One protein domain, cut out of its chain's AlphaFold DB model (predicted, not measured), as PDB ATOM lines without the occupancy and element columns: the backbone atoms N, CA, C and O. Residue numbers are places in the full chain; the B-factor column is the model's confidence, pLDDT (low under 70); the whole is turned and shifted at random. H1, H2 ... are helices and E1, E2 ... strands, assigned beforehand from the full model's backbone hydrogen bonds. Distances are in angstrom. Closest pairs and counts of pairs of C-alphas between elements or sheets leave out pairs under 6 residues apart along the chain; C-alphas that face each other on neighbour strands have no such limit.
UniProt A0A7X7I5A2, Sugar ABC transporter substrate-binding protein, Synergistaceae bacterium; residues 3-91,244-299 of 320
ATOM      1  N   ILE A   3      26.976 -35.851  48.650       95.50
ATOM      2  CA  ILE A   3      26.924 -35.979  47.188       95.50
ATOM      3  C   ILE A   3      25.632 -36.689  46.793       95.50
ATOM      4  O   ILE A   3      25.152 -37.529  47.549       95.50
ATOM      5  N   LYS A   4      25.080 -36.377  45.618       88.00
ATOM      6  CA  LYS A   4      23.861 -37.035  45.124       88.00
ATOM      7  C   LYS A   4      24.031 -38.554  44.997       88.00
ATOM      8  O   LYS A   4      23.230 -39.292  45.558       88.00
ATOM      9  N   GLU A   5      25.071 -38.988  44.290       87.12
ATOM     10  CA  GLU A   5      25.523 -40.381  44.189       87.12
ATOM     11  C   GLU A   5      26.990 -40.427  43.707       87.12
ATOM     12  O   GLU A   5      27.406 -39.539  42.963       87.12
ATOM     13  N   PRO A   6      27.807 -41.423  44.087       87.56
ATOM     14  CA  PRO A   6      29.237 -41.444  43.775       87.56
ATOM     15  C   PRO A   6      29.576 -42.046  42.405       87.56
ATOM     16  O   PRO A   6      30.739 -42.021  42.016       87.56
ATOM     17  N   SER A   7      28.625 -42.643  41.688       83.12
ATOM     18  CA  SER A   7      28.923 -43.482  40.516       83.12
ATOM     19  C   SER A   7      29.525 -42.701  39.336       83.12
ATOM     20  O   SER A   7      30.357 -43.235  38.600       83.12
ATOM     21  N   ALA A   8      29.147 -41.431  39.173       84.00
ATOM     22  CA  ALA A   8      29.579 -40.597  38.060       84.00
ATOM     23  C   ALA A   8      31.010 -40.042  38.260       84.00
ATOM     24  O   ALA A   8      31.294 -39.464  39.315       84.00
ATOM     25  N   PRO A   9      31.897 -40.104  37.240       89.25
ATOM     26  CA  PRO A   9      33.238 -39.511  37.303       89.25
ATOM     27  C   PRO A   9      33.233 -38.032  37.709       89.25
ATOM     28  O   PRO A   9      34.057 -37.603  38.511       89.25
ATOM     29  N   TYR A  10      32.254 -37.264  37.228       88.62
ATOM     30  CA  TYR A  10      32.066 -35.863  37.606       88.62
ATOM     31  C   TYR A  10      31.938 -35.672  39.131       88.62
ATOM     32  O   TYR A  10      32.572 -34.791  39.711       88.62
ATOM     33  N   ILE A  11      31.202 -36.555  39.815       92.00
ATOM     34  CA  ILE A  11      31.064 -36.509  41.276       92.00
ATOM     35  C   ILE A  11      32.352 -36.964  41.971       92.00
ATOM     36  O   ILE A  11      32.728 -36.396  42.996       92.00
ATOM     37  N   GLN A  12      33.082 -37.929  41.407       93.50
ATOM     38  CA  GLN A  12      34.403 -38.306  41.927       93.50
ATOM     39  C   GLN A  12      35.387 -37.127  41.906       93.50
ATOM     40  O   GLN A  12      36.173 -36.969  42.842       93.50
ATOM     41  N   ALA A  13      35.304 -36.247  40.902       94.69
ATOM     42  CA  ALA A  13      36.091 -35.016  40.874       94.69
ATOM     43  C   ALA A  13      35.731 -34.066  42.025       94.69
ATOM     44  O   ALA A  13      36.638 -33.496  42.634       94.69
ATOM     45  N   PHE A  14      34.445 -33.941  42.382       96.12
ATOM     46  CA  PHE A  14      34.037 -33.178  43.566       96.12
ATOM     47  C   PHE A  14      34.628 -33.747  44.854       96.12
ATOM     48  O   PHE A  14      35.171 -32.988  45.654       96.12
ATOM     49  N   ILE A  15      34.527 -35.066  45.053       96.75
ATOM     50  CA  ILE A  15      35.044 -35.746  46.250       96.75
ATOM     51  C   ILE A  15      36.540 -35.467  46.387       96.75
ATOM     52  O   ILE A  15      36.972 -34.925  47.404       96.75
ATOM     53  N   LYS A  16      37.309 -35.759  45.331       96.69
ATOM     54  CA  LYS A  16      38.763 -35.571  45.305       96.69
ATOM     55  C   LYS A  16      39.153 -34.125  45.608       96.69
ATOM     56  O   LYS A  16      39.983 -33.885  46.482       96.69
ATOM     57  N   ALA A  17      38.531 -33.159  44.931       97.62
ATOM     58  CA  ALA A  17      38.810 -31.740  45.132       97.62
ATOM     59  C   ALA A  17      38.503 -31.276  46.558       97.62
ATOM     60  O   ALA A  17      39.280 -30.525  47.156       97.62
ATOM     61  N   ALA A  18      37.371 -31.716  47.110       98.31
ATOM     62  CA  ALA A  18      36.942 -31.324  48.439       98.31
ATOM     63  C   ALA A  18      37.865 -31.905  49.523       98.31
ATOM     64  O   ALA A  18      38.245 -31.183  50.445       98.31
ATOM     65  N   GLU A  19      38.276 -33.170  49.392       98.12
ATOM     66  CA  GLU A  19      39.232 -33.823  50.294       98.12
ATOM     67  C   GLU A  19      40.619 -33.173  50.239       98.12
ATOM     68  O   GLU A  19      41.172 -32.813  51.281       98.12
ATOM     69  N   GLU A  20      41.166 -32.960  49.040       98.19
ATOM     70  CA  GLU A  20      42.486 -32.341  48.859       98.19
ATOM     71  C   GLU A  20      42.506 -30.897  49.370       98.19
ATOM     72  O   GLU A  20      43.435 -30.490  50.079       98.19
ATOM     73  N   THR A  21      41.450 -30.129  49.087       98.56
ATOM     74  CA  THR A  21      41.343 -28.746  49.562       98.56
ATOM     75  C   THR A  21      41.189 -28.699  51.079       98.56
ATOM     76  O   THR A  21      41.893 -27.924  51.732       98.56
ATOM     77  N   ALA A  22      40.341 -29.550  51.668       98.62
ATOM     78  CA  ALA A  22      40.176 -29.634  53.118       98.62
ATOM     79  C   ALA A  22      41.501 -29.973  53.820       98.62
ATOM     80  O   ALA A  22      41.899 -29.276  54.758       98.62
ATOM     81  N   ALA A  23      42.230 -30.969  53.305       98.50
ATOM     82  CA  ALA A  23      43.546 -31.345  53.812       98.50
ATOM     83  C   ALA A  23      44.548 -30.181  53.728       98.50
ATOM     84  O   ALA A  23      45.236 -29.894  54.708       98.50
ATOM     85  N   SER A  24      44.590 -29.463  52.598       98.44
ATOM     86  CA  SER A  24      45.490 -28.313  52.410       98.44
ATOM     87  C   SER A  24      45.206 -27.149  53.371       98.44
ATOM     88  O   SER A  24      46.122 -26.429  53.767       98.44
ATOM     89  N   LEU A  25      43.944 -26.983  53.784       98.38
ATOM     90  CA  LEU A  25      43.501 -25.935  54.705       98.38
ATOM     91  C   LEU A  25      43.535 -26.367  56.178       98.38
ATOM     92  O   LEU A  25      43.235 -25.547  57.056       98.38
ATOM     93  N   GLY A  26      43.897 -27.626  56.451       97.94
ATOM     94  CA  GLY A  26      43.950 -28.201  57.792       97.94
ATOM     95  C   GLY A  26      42.574 -28.359  58.442       97.94
ATOM     96  O   GLY A  26      42.454 -28.164  59.651       97.94
ATOM     97  N   VAL A  27      41.536 -28.656  57.655       98.31
ATOM     98  CA  VAL A  27      40.166 -28.895  58.141       98.31
ATOM     99  C   VAL A  27      39.719 -30.322  57.827       98.31
ATOM    100  O   VAL A  27      40.230 -30.961  56.911       98.31
ATOM    101  N   ASN A  28      38.749 -30.828  58.588       97.69
ATOM    102  CA  ASN A  28      38.158 -32.140  58.340       97.69
ATOM    103  C   ASN A  28      36.949 -32.005  57.412       97.69
ATOM    104  O   ASN A  28      36.146 -31.088  57.572       97.69
ATOM    105  N   ILE A  29      36.773 -32.958  56.500       98.25
ATOM    106  CA  ILE A  29      35.564 -33.069  55.686       98.25
ATOM    107  C   ILE A  29      34.952 -34.459  55.839       98.25
ATOM    108  O   ILE A  29      35.636 -35.476  55.771       98.25
ATOM    109  N   MET A  30      33.641 -34.499  56.067       97.81
ATOM    110  CA  MET A  30      32.853 -35.729  56.043       97.81
ATOM    111  C   MET A  30      32.045 -35.757  54.754       97.81
ATOM    112  O   MET A  30      31.266 -34.833  54.502       97.81
ATOM    113  N   ILE A  31      32.224 -36.804  53.952       97.94
ATOM    114  CA  ILE A  31      31.492 -37.011  52.699       97.94
ATOM    115  C   ILE A  31      30.549 -38.203  52.870       97.94
ATOM    116  O   ILE A  31      30.932 -39.242  53.420       97.94
ATOM    117  N   ARG A  32      29.289 -38.034  52.466       97.62
ATOM    118  CA  ARG A  32      28.266 -39.083  52.506       97.62
ATOM    119  C   ARG A  32      27.509 -39.143  51.191       97.62
ATOM    120  O   ARG A  32      27.248 -38.109  50.582       97.62
ATOM    121  N   ASP A  33      27.185 -40.365  50.804       96.31
ATOM    122  CA  ASP A  33      26.328 -40.671  49.670       96.31
ATOM    123  C   ASP A  33      24.864 -40.389  50.034       96.31
ATOM    124  O   ASP A  33      24.390 -40.838  51.080       96.31
ATOM    125  N   GLY A  34      24.187 -39.606  49.200       94.31
ATOM    126  CA  GLY A  34      22.758 -39.332  49.286       94.31
ATOM    127  C   GLY A  34      21.888 -40.422  48.663       94.31
ATOM    128  O   GLY A  34      20.671 -40.345  48.790       94.31
ATOM    129  N   GLU A  35      22.485 -41.419  48.004       94.50
ATOM    130  CA  GLU A  35      21.818 -42.567  47.373       94.50
ATOM    131  C   GLU A  35      20.738 -42.150  46.354       94.50
ATOM    132  O   GLU A  35      19.741 -42.843  46.163       94.50
ATOM    133  N   ALA A  36      20.922 -40.984  45.724       90.25
ATOM    134  CA  ALA A  36      19.934 -40.328  44.872       90.25
ATOM    135  C   ALA A  36      18.530 -40.210  45.516       90.25
ATOM    136  O   ALA A  36      17.521 -40.164  44.811       90.25
ATOM    137  N   ASP A  37      18.459 -40.093  46.848       94.50
ATOM    138  CA  ASP A  37      17.219 -40.013  47.620       94.50
ATOM    139  C   ASP A  37      17.177 -38.730  48.475       94.50
ATOM    140  O   ASP A  37      18.017 -38.477  49.341       94.50
ATOM    141  N   SER A  38      16.159 -37.893  48.251       94.12
ATOM    142  CA  SER A  38      16.019 -36.622  48.978       94.12
ATOM    143  C   SER A  38      15.765 -36.803  50.479       94.12
ATOM    144  O   SER A  38      16.217 -35.984  51.278       94.12
ATOM    145  N   ILE A  39      15.048 -37.857  50.881       94.38
ATOM    146  CA  ILE A  39      14.786 -38.180  52.290       94.38
ATOM    147  C   ILE A  39      16.091 -38.586  52.960       94.38
ATOM    148  O   ILE A  39      16.429 -38.049  54.016       94.38
ATOM    149  N   LYS A  40      16.871 -39.448  52.307       96.44
ATOM    150  CA  LYS A  40      18.187 -39.857  52.798       96.44
ATOM    151  C   LYS A  40      19.120 -38.664  52.993       96.44
ATOM    152  O   LYS A  40      19.762 -38.547  54.037       96.44
ATOM    153  N   ILE A  41      19.169 -37.747  52.023       96.56
ATOM    154  CA  ILE A  41      19.949 -36.507  52.138       96.56
ATOM    155  C   ILE A  41      19.506 -35.702  53.371       96.56
ATOM    156  O   ILE A  41      20.360 -35.249  54.132       96.56
ATOM    157  N   MET A  42      18.198 -35.558  53.619       96.06
ATOM    158  CA  MET A  42      17.686 -34.861  54.808       96.06
ATOM    159  C   MET A  42      18.087 -35.542  56.125       96.06
ATOM    160  O   MET A  42      18.504 -34.856  57.057       96.06
ATOM    161  N   GLU A  43      18.027 -36.872  56.205       97.19
ATOM    162  CA  GLU A  43      18.466 -37.627  57.390       97.19
ATOM    163  C   GLU A  43      19.970 -37.449  57.666       97.19
ATOM    164  O   GLU A  43      20.412 -37.348  58.818       97.19
ATOM    165  N   ILE A  44      20.781 -37.390  56.605       98.06
ATOM    166  CA  ILE A  44      22.221 -37.148  56.720       98.06
ATOM    167  C   ILE A  44      22.495 -35.699  57.146       98.06
ATOM    168  O   ILE A  44      23.395 -35.487  57.959       98.06
ATOM    169  N   ILE A  45      21.718 -34.714  56.666       98.00
ATOM    170  CA  ILE A  45      21.787 -33.326  57.162       98.00
ATOM    171  C   ILE A  45      21.575 -33.308  58.678       98.00
ATOM    172  O   ILE A  45      22.418 -32.777  59.401       98.00
ATOM    173  N   ASP A  46      20.513 -33.950  59.172       97.50
ATOM    174  CA  ASP A  46      20.218 -33.996  60.609       97.50
ATOM    175  C   ASP A  46      21.347 -34.687  61.394       97.50
ATOM    176  O   ASP A  46      21.765 -34.220  62.455       97.50
ATOM    177  N   THR A  47      21.916 -35.762  60.839       98.25
ATOM    178  CA  THR A  47      23.070 -36.456  61.430       98.25
ATOM    179  C   THR A  47      24.301 -35.550  61.519       98.25
ATOM    180  O   THR A  47      24.962 -35.515  62.557       98.25
ATOM    181  N   PHE A  48      24.615 -34.801  60.461       98.38
ATOM    182  CA  PHE A  48      25.728 -33.853  60.461       98.38
ATOM    183  C   PHE A  48      25.513 -32.716  61.459       98.38
ATOM    184  O   PHE A  48      26.450 -32.346  62.166       98.38
ATOM    185  N   MET A  49      24.288 -32.199  61.574       97.94
ATOM    186  CA  MET A  49      23.959 -31.180  62.570       97.94
ATOM    187  C   MET A  49      24.161 -31.701  63.999       97.94
ATOM    188  O   MET A  49      24.771 -31.017  64.815       97.94
ATOM    189  N   ILE A  50      23.737 -32.937  64.295       98.00
ATOM    190  CA  ILE A  50      23.984 -33.587  65.598       98.00
ATOM    191  C   ILE A  50      25.487 -33.760  65.863       98.00
ATOM    192  O   ILE A  50      25.939 -33.623  66.999       98.00
ATOM    193  N   GLN A  51      26.268 -34.049  64.820       98.00
ATOM    194  CA  GLN A  51      27.729 -34.153  64.893       98.00
ATOM    195  C   GLN A  51      28.436 -32.795  65.023       98.00
ATOM    196  O   GLN A  51      29.646 -32.778  65.239       98.00
ATOM    197  N   GLY A  52      27.704 -31.680  64.929       97.56
ATOM    198  CA  GLY A  52      28.239 -30.336  65.119       97.56
ATOM    199  C   GLY A  52      29.118 -29.862  63.966       97.56
ATOM    200  O   GLY A  52      30.185 -29.310  64.217       97.56
ATOM    201  N   ILE A  53      28.710 -30.100  62.712       98.50
ATOM    202  CA  ILE A  53      29.420 -29.532  61.555       98.50
ATOM    203  C   ILE A  53      29.422 -27.998  61.587       98.50
ATOM    204  O   ILE A  53      28.423 -27.372  61.932       98.50
ATOM    205  N   ASP A  54      30.527 -27.400  61.146       98.75
ATOM    206  CA  ASP A  54      30.658 -25.942  61.060       98.75
ATOM    207  C   ASP A  54      30.120 -25.370  59.742       98.75
ATOM    208  O   ASP A  54      29.761 -24.202  59.676       98.75
ATOM    209  N   ALA A  55      30.089 -26.171  58.675       98.81
ATOM    210  CA  ALA A  55      29.612 -25.777  57.353       98.81
ATOM    211  C   ALA A  55      29.108 -26.987  56.561       98.81
ATOM    212  O   ALA A  55      29.512 -28.131  56.800       98.81
ATOM    213  N   PHE A  56      28.253 -26.729  55.573       98.81
ATOM    214  CA  PHE A  56      27.628 -27.757  54.754       98.81
ATOM    215  C   PHE A  56      27.864 -27.528  53.256       98.81
ATOM    216  O   PHE A  56      27.849 -26.400  52.777       98.81
ATOM    217  N   ILE A  57      28.055 -28.623  52.512       98.75
ATOM    218  CA  ILE A  57      28.143 -28.617  51.044       98.75
ATOM    219  C   ILE A  57      27.131 -29.626  50.507       98.75
ATOM    220  O   ILE A  57      27.225 -30.812  50.851       98.75
ATOM    221  N   LEU A  58      26.220 -29.163  49.652       98.19
ATOM    222  CA  LEU A  58      25.337 -29.992  48.835       98.19
ATOM    223  C   LEU A  58      25.966 -30.207  47.452       98.19
ATOM    224  O   LEU A  58      25.981 -29.303  46.623       98.19
ATOM    225  N   GLY A  59      26.497 -31.400  47.205       95.44
ATOM    226  CA  GLY A  59      27.074 -31.840  45.935       95.44
ATOM    227  C   GLY A  59      26.020 -32.397  44.981       95.44
ATOM    228  O   GLY A  59      26.077 -33.580  44.645       95.44
ATOM    229  N   GLY A  60      25.051 -31.560  44.605       90.06
ATOM    230  CA  GLY A  60      23.910 -31.923  43.764       90.06
ATOM    231  C   GLY A  60      22.642 -32.263  44.553       90.06
ATOM    232  O   GLY A  60      22.681 -32.845  45.638       90.06
ATOM    233  N   ALA A  61      21.497 -31.892  43.987       85.94
ATOM    234  CA  ALA A  61      20.169 -32.155  44.516       85.94
ATOM    235  C   ALA A  61      19.456 -33.220  43.673       85.94
ATOM    236  O   ALA A  61      19.621 -33.323  42.455       85.94
ATOM    237  N   VAL A  62      18.641 -34.032  44.340       84.75
ATOM    238  CA  VAL A  62      17.752 -34.990  43.669       84.75
ATOM    239  C   VAL A  62      16.481 -34.277  43.223       84.75
ATOM    240  O   VAL A  62      16.098 -34.374  42.063       84.75
ATOM    241  N   ASP A  63      15.875 -33.522  44.137       89.44
ATOM    242  CA  ASP A  63      14.746 -32.638  43.883       89.44
ATOM    243  C   ASP A  63      15.020 -31.288  44.555       89.44
ATOM    244  O   ASP A  63      15.349 -31.222  45.745       89.44
ATOM    245  N   LEU A  64      14.907 -30.205  43.784       90.25
ATOM    246  CA  LEU A  64      15.351 -28.884  44.231       90.25
ATOM    247  C   LEU A  64      14.495 -28.330  45.382       90.25
ATOM    248  O   LEU A  64      14.977 -27.500  46.150       90.25
ATOM    249  N   ARG A  65      13.245 -28.788  45.537       94.19
ATOM    250  CA  ARG A  65      12.296 -28.281  46.544       94.19
ATOM    251  C   ARG A  65      12.260 -29.132  47.801       94.19
ATOM    252  O   ARG A  65      12.143 -28.606  48.904       94.19
ATOM    253  N   THR A  66      12.377 -30.444  47.648       94.06
ATOM    254  CA  THR A  66      12.258 -31.416  48.740       94.06
ATOM    255  C   THR A  66      13.361 -31.227  49.778       94.06
ATOM    256  O   THR A  66      13.135 -31.466  50.959       94.06
ATOM    257  N   LEU A  67      14.533 -30.736  49.363       94.81
ATOM    258  CA  LEU A  67      15.663 -30.483  50.257       94.81
ATOM    259  C   LEU A  67      15.563 -29.163  51.038       94.81
ATOM    260  O   LEU A  67      16.255 -29.015  52.046       94.81
ATOM    261  N   VAL A  68      14.695 -28.226  50.632       97.50
ATOM    262  CA  VAL A  68      14.589 -26.881  51.234       97.50
ATOM    263  C   VAL A  68      14.410 -26.919  52.758       97.50
ATOM    264  O   VAL A  68      15.143 -26.203  53.437       97.50
ATOM    265  N   PRO A  69      13.548 -27.772  53.353       97.69
ATOM    266  CA  PRO A  69      13.427 -27.838  54.809       97.69
ATOM    267  C   PRO A  69      14.737 -28.198  55.522       97.69
ATOM    268  O   PRO A  69      14.959 -27.747  56.642       97.69
ATOM    269  N   GLY A  70      15.600 -29.016  54.909       97.56
ATOM    270  CA  GLY A  70      16.921 -29.345  55.454       97.56
ATOM    271  C   GLY A  70      17.885 -28.160  55.388       97.56
ATOM    272  O   GLY A  70      18.588 -27.884  56.357       97.56
ATOM    273  N   ILE A  71      17.859 -27.415  54.281       98.19
ATOM    274  CA  ILE A  71      18.653 -26.189  54.104       98.19
ATOM    275  C   ILE A  71      18.246 -25.128  55.128       98.19
ATOM    276  O   ILE A  71      19.102 -24.580  55.816       98.19
ATOM    277  N   VAL A  72      16.941 -24.911  55.311       98.38
ATOM    278  CA  VAL A  72      16.408 -23.968  56.304       98.38
ATOM    279  C   VAL A  72      16.876 -24.323  57.717       98.38
ATOM    280  O   VAL A  72      17.335 -23.438  58.432       98.38
ATOM    281  N   ARG A  73      16.862 -25.607  58.110       98.25
ATOM    282  CA  ARG A  73      17.376 -26.036  59.427       98.25
ATOM    283  C   ARG A  73      18.861 -25.718  59.617       98.25
ATOM    284  O   ARG A  73      19.251 -25.272  60.694       98.25
ATOM    285  N   LEU A  74      19.685 -25.919  58.585       98.62
ATOM    286  CA  LEU A  74      21.100 -25.528  58.616       98.62
ATOM    287  C   LEU A  74      21.239 -24.010  58.803       98.62
ATOM    288  O   LEU A  74      22.006 -23.566  59.657       98.62
ATOM    289  N   ASN A  75      20.453 -23.221  58.063       98.50
ATOM    290  CA  ASN A  75      20.471 -21.762  58.160       98.50
ATOM    291  C   ASN A  75      20.035 -21.263  59.550       98.50
ATOM    292  O   ASN A  75      20.688 -20.387  60.113       98.50
ATOM    293  N   GLU A  76      18.976 -21.837  60.130       98.31
ATOM    294  CA  GLU A  76      18.494 -21.524  61.486       98.31
ATOM    295  C   GLU A  76      19.531 -21.856  62.569       98.31
ATOM    296  O   GLU A  76      19.622 -21.157  63.579       98.31
ATOM    297  N   ALA A  77      20.350 -22.887  62.346       98.38
ATOM    298  CA  ALA A  77      21.480 -23.236  63.204       98.38
ATOM    299  C   ALA A  77      22.733 -22.372  62.960       98.38
ATOM    300  O   ALA A  77      23.740 -22.553  63.643       98.38
ATOM    301  N   GLY A  78      22.693 -21.438  62.003       98.12
ATOM    302  CA  GLY A  78      23.828 -20.590  61.638       98.12
ATOM    303  C   GLY A  78      24.929 -21.315  60.858       98.12
ATOM    304  O   GLY A  78      26.046 -20.804  60.783       98.12
ATOM    305  N   ILE A  79      24.634 -22.487  60.285       98.81
ATOM    306  CA  ILE A  79      25.579 -23.280  59.495       98.81
ATOM    307  C   ILE A  79      25.532 -22.781  58.041       98.81
ATOM    308  O   ILE A  79      24.491 -22.922  57.392       98.81
ATOM    309  N   PRO A  80      26.624 -22.205  57.500       98.69
ATOM    310  CA  PRO A  80      26.673 -21.769  56.114       98.69
ATOM    311  C   PRO A  80      26.626 -22.955  55.146       98.69
ATOM    312  O   PRO A  80      27.186 -24.027  55.400       98.69
ATOM    313  N   VAL A  81      25.976 -22.731  54.010       98.81
ATOM    314  CA  VAL A  81      25.680 -23.729  52.984       98.81
ATOM    315  C   VAL A  81      26.321 -23.322  51.664       98.81
ATOM    316  O   VAL A  81      26.051 -22.246  51.135       98.81
ATOM    317  N   ALA A  82      27.113 -24.220  51.086       98.81
ATOM    318  CA  ALA A  82      27.448 -24.165  49.671       98.81
ATOM    319  C   ALA A  82      26.689 -25.239  48.884       98.81
ATOM    320  O   ALA A  82      26.401 -26.320  49.401       98.81
ATOM    321  N   ALA A  83      26.399 -24.952  47.621       98.25
ATOM    322  CA  ALA A  83      25.842 -25.904  46.672       98.25
ATOM    323  C   ALA A  83      26.754 -26.018  45.444       98.25
ATOM    324  O   ALA A  83      27.335 -25.028  44.997       98.25
ATOM    325  N   LEU A  84      26.857 -27.229  44.909       97.19
ATOM    326  CA  LEU A  84      27.535 -27.568  43.660       97.19
ATOM    327  C   LEU A  84      26.530 -28.236  42.732       97.19
ATOM    328  O   LEU A  84      25.559 -28.818  43.220       97.19
ATOM    329  N   ASP A  85      26.814 -28.220  41.428       90.69
ATOM    330  CA  ASP A  85      25.981 -28.817  40.373       90.69
ATOM    331  C   ASP A  85      24.616 -28.116  40.241       90.69
ATOM    332  O   ASP A  85      24.409 -27.318  39.324       90.69
ATOM    333  N   THR A  86      23.749 -28.281  41.238       90.38
ATOM    334  CA  THR A  86      22.414 -27.678  41.337       90.38
ATOM    335  C   THR A  86      22.203 -26.981  42.683       90.38
ATOM    336  O   THR A  86      22.598 -27.508  43.726       90.38
ATOM    337  N   SER A  87      21.492 -25.851  42.687       94.44
ATOM    338  CA  SER A  87      21.045 -25.177  43.913       94.44
ATOM    339  C   SER A  87      19.637 -25.639  44.319       94.44
ATOM    340  O   SER A  87      18.783 -25.773  43.444       94.44
ATOM    341  N   PRO A  88      19.342 -25.819  45.622       94.62
ATOM    342  CA  PRO A  88      17.965 -25.959  46.094       94.62
ATOM    343  C   PRO A  88      17.150 -24.687  45.798       94.62
ATOM    344  O   PRO A  88      17.700 -23.582  45.752       94.62
ATOM    345  N   GLU A  89      15.836 -24.851  45.626       95.00
ATOM    346  CA  GLU A  89      14.855 -23.791  45.337       95.00
ATOM    347  C   GLU A  89      14.314 -23.138  46.627       95.00
ATOM    348  O   GLU A  89      13.103 -23.048  46.846       95.00
ATOM    349  N   GLY A  90      15.205 -22.751  47.543       95.75
ATOM    350  CA  GLY A  90      14.821 -22.097  48.795       95.75
ATOM    351  C   GLY A  90      15.883 -22.149  49.886       95.75
ATOM    352  O   GLY A  90      16.920 -22.800  49.743       95.75
ATOM    353  N   GLY A  91      15.604 -21.455  50.992       96.94
ATOM    354  CA  GLY A  91      16.576 -21.223  52.060       96.94
ATOM    355  C   GLY A  91      17.687 -20.257  51.638       96.94
ATOM    356  O   GLY A  91      17.581 -19.554  50.630       96.94
ATOM    357  N   ALA A 244      34.291 -28.965  37.406       94.00
ATOM    358  CA  ALA A 244      33.903 -29.889  38.476       94.00
ATOM    359  C   ALA A 244      34.794 -29.731  39.718       94.00
ATOM    360  O   ALA A 244      34.357 -29.293  40.783       94.00
ATOM    361  N   TYR A 245      36.079 -30.030  39.536       95.75
ATOM    362  CA  TYR A 245      37.093 -29.985  40.580       95.75
ATOM    363  C   TYR A 245      37.180 -28.586  41.208       95.75
ATOM    364  O   TYR A 245      37.123 -28.435  42.428       95.75
ATOM    365  N   ASP A 246      37.224 -27.553  40.368       96.62
ATOM    366  CA  ASP A 246      37.329 -26.162  40.803       96.62
ATOM    367  C   ASP A 246      36.134 -25.711  41.647       96.62
ATOM    368  O   ASP A 246      36.319 -25.054  42.671       96.62
ATOM    369  N   SER A 247      34.911 -26.094  41.272       97.62
ATOM    370  CA  SER A 247      33.708 -25.722  42.024       97.62
ATOM    371  C   SER A 247      33.728 -26.276  43.452       97.62
ATOM    372  O   SER A 247      33.471 -25.538  44.406       97.62
ATOM    373  N   ALA A 248      34.128 -27.538  43.633       98.12
ATOM    374  CA  ALA A 248      34.236 -28.161  44.947       98.12
ATOM    375  C   ALA A 248      35.395 -27.583  45.773       98.12
ATOM    376  O   ALA A 248      35.221 -27.304  46.964       98.12
ATOM    377  N   ALA A 249      36.554 -27.342  45.151       98.25
ATOM    378  CA  ALA A 249      37.692 -26.714  45.818       98.25
ATOM    379  C   ALA A 249      37.350 -25.297  46.312       98.25
ATOM    380  O   ALA A 249      37.596 -24.949  47.471       98.25
ATOM    381  N   LEU A 250      36.727 -24.481  45.459       98.56
ATOM    382  CA  LEU A 250      36.298 -23.130  45.814       98.56
ATOM    383  C   LEU A 250      35.203 -23.139  46.890       98.56
ATOM    384  O   LEU A 250      35.258 -22.308  47.794       98.56
ATOM    385  N   ALA A 251      34.266 -24.094  46.868       98.69
ATOM    386  CA  ALA A 251      33.249 -24.227  47.916       98.69
ATOM    387  C   ALA A 251      33.872 -24.448  49.300       98.69
ATOM    388  O   ALA A 251      33.532 -23.743  50.252       98.69
ATOM    389  N   VAL A 252      34.819 -25.390  49.408       98.81
ATOM    390  CA  VAL A 252      35.544 -25.636  50.662       98.81
ATOM    391  C   VAL A 252      36.305 -24.379  51.086       98.81
ATOM    392  O   VAL A 252      36.195 -23.963  52.238       98.81
ATOM    393  N   ARG A 253      37.031 -23.740  50.159       98.62
ATOM    394  CA  ARG A 253      37.812 -22.525  50.440       98.62
ATOM    395  C   ARG A 253      36.930 -21.393  50.972       98.62
ATOM    396  O   ARG A 253      37.213 -20.867  52.043       98.62
ATOM    397  N   PHE A 254      35.836 -21.065  50.285       98.75
ATOM    398  CA  PHE A 254      34.961 -19.951  50.664       98.75
ATOM    399  C   PHE A 254      34.196 -20.200  51.963       98.75
ATOM    400  O   PHE A 254      34.028 -19.271  52.753       98.75
ATOM    401  N   LEU A 255      33.773 -21.438  52.237       98.81
ATOM    402  CA  LEU A 255      33.174 -21.780  53.529       98.81
ATOM    403  C   LEU A 255      34.189 -21.651  54.672       98.81
ATOM    404  O   LEU A 255      33.877 -21.055  55.701       98.81
ATOM    405  N   VAL A 256      35.417 -22.146  54.487       98.75
ATOM    406  CA  VAL A 256      36.489 -22.009  55.486       98.75
ATOM    407  C   VAL A 256      36.850 -20.542  55.713       98.75
ATOM    408  O   VAL A 256      36.996 -20.122  56.861       98.75
ATOM    409  N   ASP A 257      36.959 -19.749  54.648       98.62
ATOM    410  CA  ASP A 257      37.220 -18.314  54.741       98.62
ATOM    411  C   ASP A 257      36.101 -17.593  55.495       98.62
ATOM    412  O   ASP A 257      36.384 -16.826  56.418       98.62
ATOM    413  N   LYS A 258      34.836 -17.918  55.201       98.44
ATOM    414  CA  LYS A 258      33.683 -17.385  55.933       98.44
ATOM    415  C   LYS A 258      33.758 -17.699  57.428       98.44
ATOM    416  O   LYS A 258      33.588 -16.795  58.243       98.44
ATOM    417  N   LEU A 259      34.053 -18.948  57.793       98.44
ATOM    418  CA  LEU A 259      34.176 -19.376  59.193       98.44
ATOM    419  C   LEU A 259      35.349 -18.708  59.922       98.44
ATOM    420  O   LEU A 259      35.266 -18.434  61.117       98.44
ATOM    421  N   ARG A 260      36.441 -18.422  59.208       98.19
ATOM    422  CA  ARG A 260      37.624 -17.734  59.751       98.19
ATOM    423  C   ARG A 260      37.485 -16.208  59.774       98.19
ATOM    424  O   ARG A 260      38.377 -15.536  60.283       98.19
ATOM    425  N   GLY A 261      36.388 -15.657  59.247       97.69
ATOM    426  CA  GLY A 261      36.185 -14.211  59.125       97.69
ATOM    427  C   GLY A 261      37.055 -13.555  58.048       97.69
ATOM    428  O   GLY A 261      37.250 -12.339  58.073       97.69
ATOM    429  N   ASN A 262      37.586 -14.345  57.114       98.19
ATOM    430  CA  ASN A 262      38.300 -13.838  55.951       98.19
ATOM    431  C   ASN A 262      37.308 -13.233  54.939       98.19
ATOM    432  O   ASN A 262      36.128 -13.596  54.922       98.19
ATOM    433  N   PRO A 263      37.765 -12.318  54.065       96.88
ATOM    434  CA  PRO A 263      36.947 -11.827  52.964       96.88
ATOM    435  C   PRO A 263      36.480 -12.970  52.057       96.88
ATOM    436  O   PRO A 263      37.277 -13.809  51.649       96.88
ATOM    437  N   VAL A 264      35.196 -12.954  51.704       97.44
ATOM    438  CA  VAL A 264      34.574 -13.893  50.762       97.44
ATOM    439  C   VAL A 264      33.953 -13.137  49.584       97.44
ATOM    440  O   VAL A 264      33.685 -11.936  49.721       97.44
ATOM    441  N   PRO A 265      33.716 -13.804  48.438       96.81
ATOM    442  CA  PRO A 265      33.067 -13.188  47.285       96.81
ATOM    443  C   PRO A 265      31.721 -12.546  47.629       96.81
ATOM    444  O   PRO A 265      30.930 -13.104  48.393       96.81
ATOM    445  N   ARG A 266      31.437 -11.387  47.030       96.88
ATOM    446  CA  ARG A 266      30.173 -10.659  47.188       96.88
ATOM    447  C   ARG A 266      29.487 -10.480  45.846       96.88
ATOM    448  O   ARG A 266      30.131 -10.365  44.809       96.88
ATOM    449  N   ILE A 267      28.160 -10.409  45.875       98.12
ATOM    450  CA  ILE A 267      27.354 -10.119  44.685       98.12
ATOM    451  C   ILE A 267      27.846  -8.815  44.041       98.12
ATOM    452  O   ILE A 267      27.949  -7.784  44.706       98.12
ATOM    453  N   GLY A 268      28.135  -8.876  42.742       97.88
ATOM    454  CA  GLY A 268      28.732  -7.797  41.954       97.88
ATOM    455  C   GLY A 268      30.236  -7.953  41.713       97.88
ATOM    456  O   GLY A 268      30.761  -7.296  40.812       97.88
ATOM    457  N   ASP A 269      30.923  -8.827  42.452       98.19
ATOM    458  CA  ASP A 269      32.341  -9.101  42.230       98.19
ATOM    459  C   ASP A 269      32.567  -9.884  40.919       98.19
ATOM    460  O   ASP A 269      31.692 -10.580  40.391       98.19
ATOM    461  N   THR A 270      33.787  -9.785  40.392       98.06
ATOM    462  CA  THR A 270      34.319 -10.690  39.365       98.06
ATOM    463  C   THR A 270      35.598 -11.303  39.907       98.06
ATOM    464  O   THR A 270      36.562 -10.590  40.175       98.06
ATOM    465  N   LEU A 271      35.586 -12.617  40.104       97.62
ATOM    466  CA  LEU A 271      36.713 -13.369  40.630       97.62
ATOM    467  C   LEU A 271      37.671 -13.716  39.496       97.62
ATOM    468  O   LEU A 271      37.256 -14.227  38.453       97.62
ATOM    469  N   THR A 272      38.956 -13.468  39.726       96.75
ATOM    470  CA  THR A 272      40.036 -13.776  38.789       96.75
ATOM    471  C   THR A 272      41.123 -14.567  39.499       96.75
ATOM    472  O   THR A 272      41.548 -14.168  40.582       96.75
ATOM    473  N   GLU A 273      41.592 -15.649  38.888       95.62
ATOM    474  CA  GLU A 273      42.730 -16.430  39.374       95.62
ATOM    475  C   GLU A 273      43.592 -16.811  38.168       95.62
ATOM    476  O   GLU A 273      43.137 -17.503  37.254       95.62
ATOM    477  N   ASP A 274      44.824 -16.303  38.137       93.75
ATOM    478  CA  ASP A 274      45.724 -16.485  37.001       93.75
ATOM    479  C   ASP A 274      46.002 -17.971  36.762       93.75
ATOM    480  O   ASP A 274      46.462 -18.699  37.641       93.75
ATOM    481  N   GLY A 275      45.737 -18.419  35.536       91.12
ATOM    482  CA  GLY A 275      45.940 -19.810  35.134       91.12
ATOM    483  C   GLY A 275      44.841 -20.778  35.585       91.12
ATOM    484  O   GLY A 275      44.936 -21.961  35.252       91.12
ATOM    485  N   ALA A 276      43.796 -20.320  36.275       94.75
ATOM    486  CA  ALA A 276      42.653 -21.162  36.600       94.75
ATOM    487  C   ALA A 276      41.670 -21.250  35.420       94.75
ATOM    488  O   ALA A 276      41.303 -20.234  34.831       94.75
ATOM    489  N   LEU A 277      41.228 -22.465  35.078       94.94
ATOM    490  CA  LEU A 277      40.373 -22.704  33.904       94.94
ATOM    491  C   LEU A 277      38.965 -22.120  34.055       94.94
ATOM    492  O   LEU A 277      38.339 -21.754  33.064       94.94
ATOM    493  N   TRP A 278      38.491 -21.996  35.294       95.25
ATOM    494  CA  TRP A 278      37.189 -21.419  35.609       95.25
ATOM    495  C   TRP A 278      37.131 -19.894  35.511       95.25
ATOM    496  O   TRP A 278      36.049 -19.311  35.620       95.25
ATOM    497  N   SER A 279      38.286 -19.241  35.368       94.50
ATOM    498  CA  SER A 279      38.422 -17.794  35.466       94.50
ATOM    499  C   SER A 279      38.110 -17.086  34.139       94.50
ATOM    500  O   SER A 279      38.529 -17.566  33.085       94.50
ATOM    501  N   PRO A 280      37.453 -15.909  34.155       96.38
ATOM    502  CA  PRO A 280      36.887 -15.210  35.311       96.38
ATOM    503  C   PRO A 280      35.502 -15.741  35.708       96.38
ATOM    504  O   PRO A 280      34.734 -16.170  34.854       96.38
ATOM    505  N   ALA A 281      35.136 -15.604  36.986       97.69
ATOM    506  CA  ALA A 281      33.798 -15.947  37.471       97.69
ATOM    507  C   ALA A 281      33.029 -14.716  37.954       97.69
ATOM    508  O   ALA A 281      33.521 -13.944  38.777       97.69
ATOM    509  N   LYS A 282      31.800 -14.534  37.464       98.00
ATOM    510  CA  LYS A 282      30.914 -13.466  37.949       98.00
ATOM    511  C   LYS A 282      30.187 -13.923  39.202       98.00
ATOM    512  O   LYS A 282      29.708 -15.049  39.258       98.00
ATOM    513  N   VAL A 283      30.049 -13.024  40.168       98.44
ATOM    514  CA  VAL A 283      29.286 -13.283  41.388       98.44
ATOM    515  C   VAL A 283      27.954 -12.555  41.283       98.44
ATOM    516  O   VAL A 283      27.889 -11.329  41.364       98.44
ATOM    517  N   ILE A 284      26.879 -13.304  41.068       98.06
ATOM    518  CA  ILE A 284      25.519 -12.769  40.942       98.06
ATOM    519  C   ILE A 284      24.649 -13.262  42.097       98.06
ATOM    520  O   ILE A 284      25.055 -14.137  42.859       98.06
ATOM    521  N   LYS A 285      23.451 -12.693  42.262       97.94
ATOM    522  CA  LYS A 285      22.487 -13.242  43.222       97.94
ATOM    523  C   LYS A 285      22.107 -14.660  42.786       97.94
ATOM    524  O   LYS A 285      21.813 -14.854  41.609       97.94
ATOM    525  N   ASN A 286      22.090 -15.613  43.717       96.75
ATOM    526  CA  ASN A 286      21.557 -16.947  43.456       96.75
ATOM    527  C   ASN A 286      20.058 -16.840  43.091       96.75
ATOM    528  O   ASN A 286      19.280 -16.366  43.920       96.75
ATOM    529  N   PRO A 287      19.640 -17.224  41.867       94.56
ATOM    530  CA  PRO A 287      18.250 -17.098  41.436       94.56
ATOM    531  C   PRO A 287      17.329 -18.211  41.964       94.56
ATOM    532  O   PRO A 287      16.115 -18.079  41.832       94.56
ATOM    533  N   TRP A 288      17.875 -19.286  42.541       94.38
ATOM    534  CA  TRP A 288      17.102 -20.422  43.062       94.38
ATOM    535  C   TRP A 288      16.838 -20.318  44.567       94.38
ATOM    536  O   TRP A 288      15.799 -20.763  45.040       94.38
ATOM    537  N   ALA A 289      17.754 -19.708  45.319       95.31
ATOM    538  CA  ALA A 289      17.629 -19.525  46.763       95.31
ATOM    539  C   ALA A 289      17.051 -18.144  47.130       95.31
ATOM    540  O   ALA A 289      17.007 -17.217  46.318       95.31
ATOM    541  N   GLU A 290      16.624 -17.982  48.383       96.62
ATOM    542  CA  GLU A 290      16.107 -16.704  48.890       96.62
ATOM    543  C   GLU A 290      17.221 -15.645  48.964       96.62
ATOM    544  O   GLU A 290      17.019 -14.471  48.603       96.62
ATOM    545  N   ASP A 291      18.414 -16.087  49.371       96.44
ATOM    546  CA  ASP A 291      19.631 -15.288  49.469       96.44
ATOM    547  C   ASP A 291      20.897 -16.125  49.202       96.44
ATOM    548  O   ASP A 291      20.871 -17.359  49.194       96.44
ATOM    549  N   GLY A 292      22.008 -15.420  48.996       97.25
ATOM    550  CA  GLY A 292      23.323 -15.977  48.721       97.25
ATOM    551  C   GLY A 292      23.813 -15.737  47.294       97.25
ATOM    552  O   GLY A 292      23.113 -15.180  46.437       97.25
ATOM    553  N   ALA A 293      25.069 -16.098  47.050       98.19
ATOM    554  CA  ALA A 293      25.772 -15.776  45.818       98.19
ATOM    555  C   ALA A 293      25.845 -16.984  44.881       98.19
ATOM    556  O   ALA A 293      26.226 -18.072  45.298       98.19
ATOM    557  N   PHE A 294      25.553 -16.780  43.599       98.31
ATOM    558  CA  PHE A 294      25.932 -17.699  42.531       98.31
ATOM    559  C   PHE A 294      27.247 -17.223  41.910       98.31
ATOM    560  O   PHE A 294      27.320 -16.154  41.300       98.31
ATOM    561  N   ILE A 295      28.296 -18.019  42.104       98.44
ATOM    562  CA  ILE A 295      29.604 -17.862  41.485       98.44
ATOM    563  C   ILE A 295      29.555 -18.624  40.161       98.44
ATOM    564  O   ILE A 295      29.641 -19.852  40.137       98.44
ATOM    565  N   VAL A 296      29.388 -17.878  39.072       97.50
ATOM    566  CA  VAL A 296      29.250 -18.410  37.713       97.50
ATOM    567  C   VAL A 296      30.638 -18.685  37.150       97.50
ATOM    568  O   VAL A 296      31.276 -17.797  36.578       97.50
ATOM    569  N   LEU A 297      31.116 -19.903  37.371       97.19
ATOM    570  CA  LEU A 297      32.380 -20.408  36.855       97.19
ATOM    571  C   LEU A 297      32.306 -20.585  35.335       97.19
ATOM    572  O   LEU A 297      31.239 -20.829  34.769       97.19
ATOM    573  N   GLN A 298      33.454 -20.479  34.674       93.25
ATOM    574  CA  GLN A 298      33.586 -20.791  33.255       93.25
ATOM    575  C   GLN A 298      34.067 -22.227  33.053       93.25
ATOM    576  O   GLN A 298      34.754 -22.805  33.888       93.25
ATOM    577  N   GLY A 299      33.705 -22.801  31.914       93.00
ATOM    578  CA  GLY A 299      34.340 -23.999  31.389       93.00
ATOM    579  C   GLY A 299      35.314 -23.637  30.269       93.00
ATOM    580  O   GLY A 299      34.961 -22.791  29.444       93.00
TER     581      GLY A 299
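Overview. This is residues 3 to 91 and 244 to 299 of the 320 residues of the protein "Sugar ABC transporter substrate-binding protein" of Synergistaceae bacterium (UniProt A0A7X7I5A2). Look first at the middle of the model, where a small parallel sheet of two short strands, E1 and E2, stands between two pairs of helices: H2 and H3 on one side, H1 and H4 on the other. Past E2, a second small sheet, the antiparallel hairpin of E3 and E4, makes a separate flap, which a long stretch with no named element, residues 261 to 280, joins to H4. The printed part has 145 residues with four named helices and four named strands, in the order H1, H2, E1, H3, E2, H4, E3, E4; the class is mixed, helices and strands. The whole is compact and rounded, with a radius of gyration of the C-alphas of 14.4 A and spans of 40 by 30 by 27 A.

Along the chain. Begin at C-alpha 56, at (27.628, -27.757, 54.754), where strand E1 starts; it takes in residues 56 to 59. Its neighbour E2 is residues 81 to 84. Between these two strands in the chain you find helix H3, residues 68 to 76, 12.2 A long from first to last C-alpha. Before E1 comes H2, residues 38 to 50, 18.7 A long. Find C-alpha 9 at (33.238, -39.511, 37.303); from there H1, residues 9 to 25, runs 24.3 A. After the cut, H4 takes in residues 244 to 260 and measures 24.8 A. The last two strands are E3, residues 281 to 285, 13.0 A long, and E4, residues 291 to 297, 18.7 A long, which ends with C-alpha 297 at (32.380, -20.408, 36.855).

Arrangement. Start with E1 and E2, parallel neighbours at 15 degrees between their directions. Their C-alphas 57 and 82 face each other at 4.7 A, and N 84 and O 58 are within hydrogen-bond range at 2.8 A. E1, H3 and E2 form a strand-helix-strand unit, two parallel neighbour strands with a helix between them in the chain, and its crossover is right-handed. Go to H4 next: its closest C-alphas to E2 are those of Ala 251 and Ala 82, 6.1 A apart. H4 touches H1, with the closest C-alphas, those of Tyr 245 and Ala 13, 5.1 A apart. These two run the same way at a shallow tilt of 33 degrees, only just short of steep. Now look at H3, whose closest C-alphas to E2 are those of Leu 74 and Val 81, 7.5 A apart. H3 touches H2, with C-alphas 70 and 42 the closest at 5.6 A; they run the same way at a shallow tilt of 15 degrees. H2 and E1 are near each other, while H1 and H2 are apart, and so are H3 and H4. Last comes the hairpin of E3 and E4, antiparallel at 158 degrees, with N 294 and O 284 within hydrogen-bond range at 2.8 A. Residues 270 to 271 pair antiparallel with residues 281 to 282 of E3. E2 and E4 are near each other, but E2 and E3 are apart. In H1, H2, H3 and H4 every O i to N i+4 pair is within hydrogen-bond range.

Size, cuts and confidence. The two C-alphas farthest apart are those of Ile 39 and Asp 274, at 40.8 A. Look for the cut after Gly 91: residues 92 to 243 are not printed, and C-alphas 91 and 244 are 23.7 A apart across it. Of the links that are printed whole, H1 to H2, with 12 residues, and H4 to E3, with 20, are long. The mean pLDDT of the printed part is 96.1, and no printed residue is under 70.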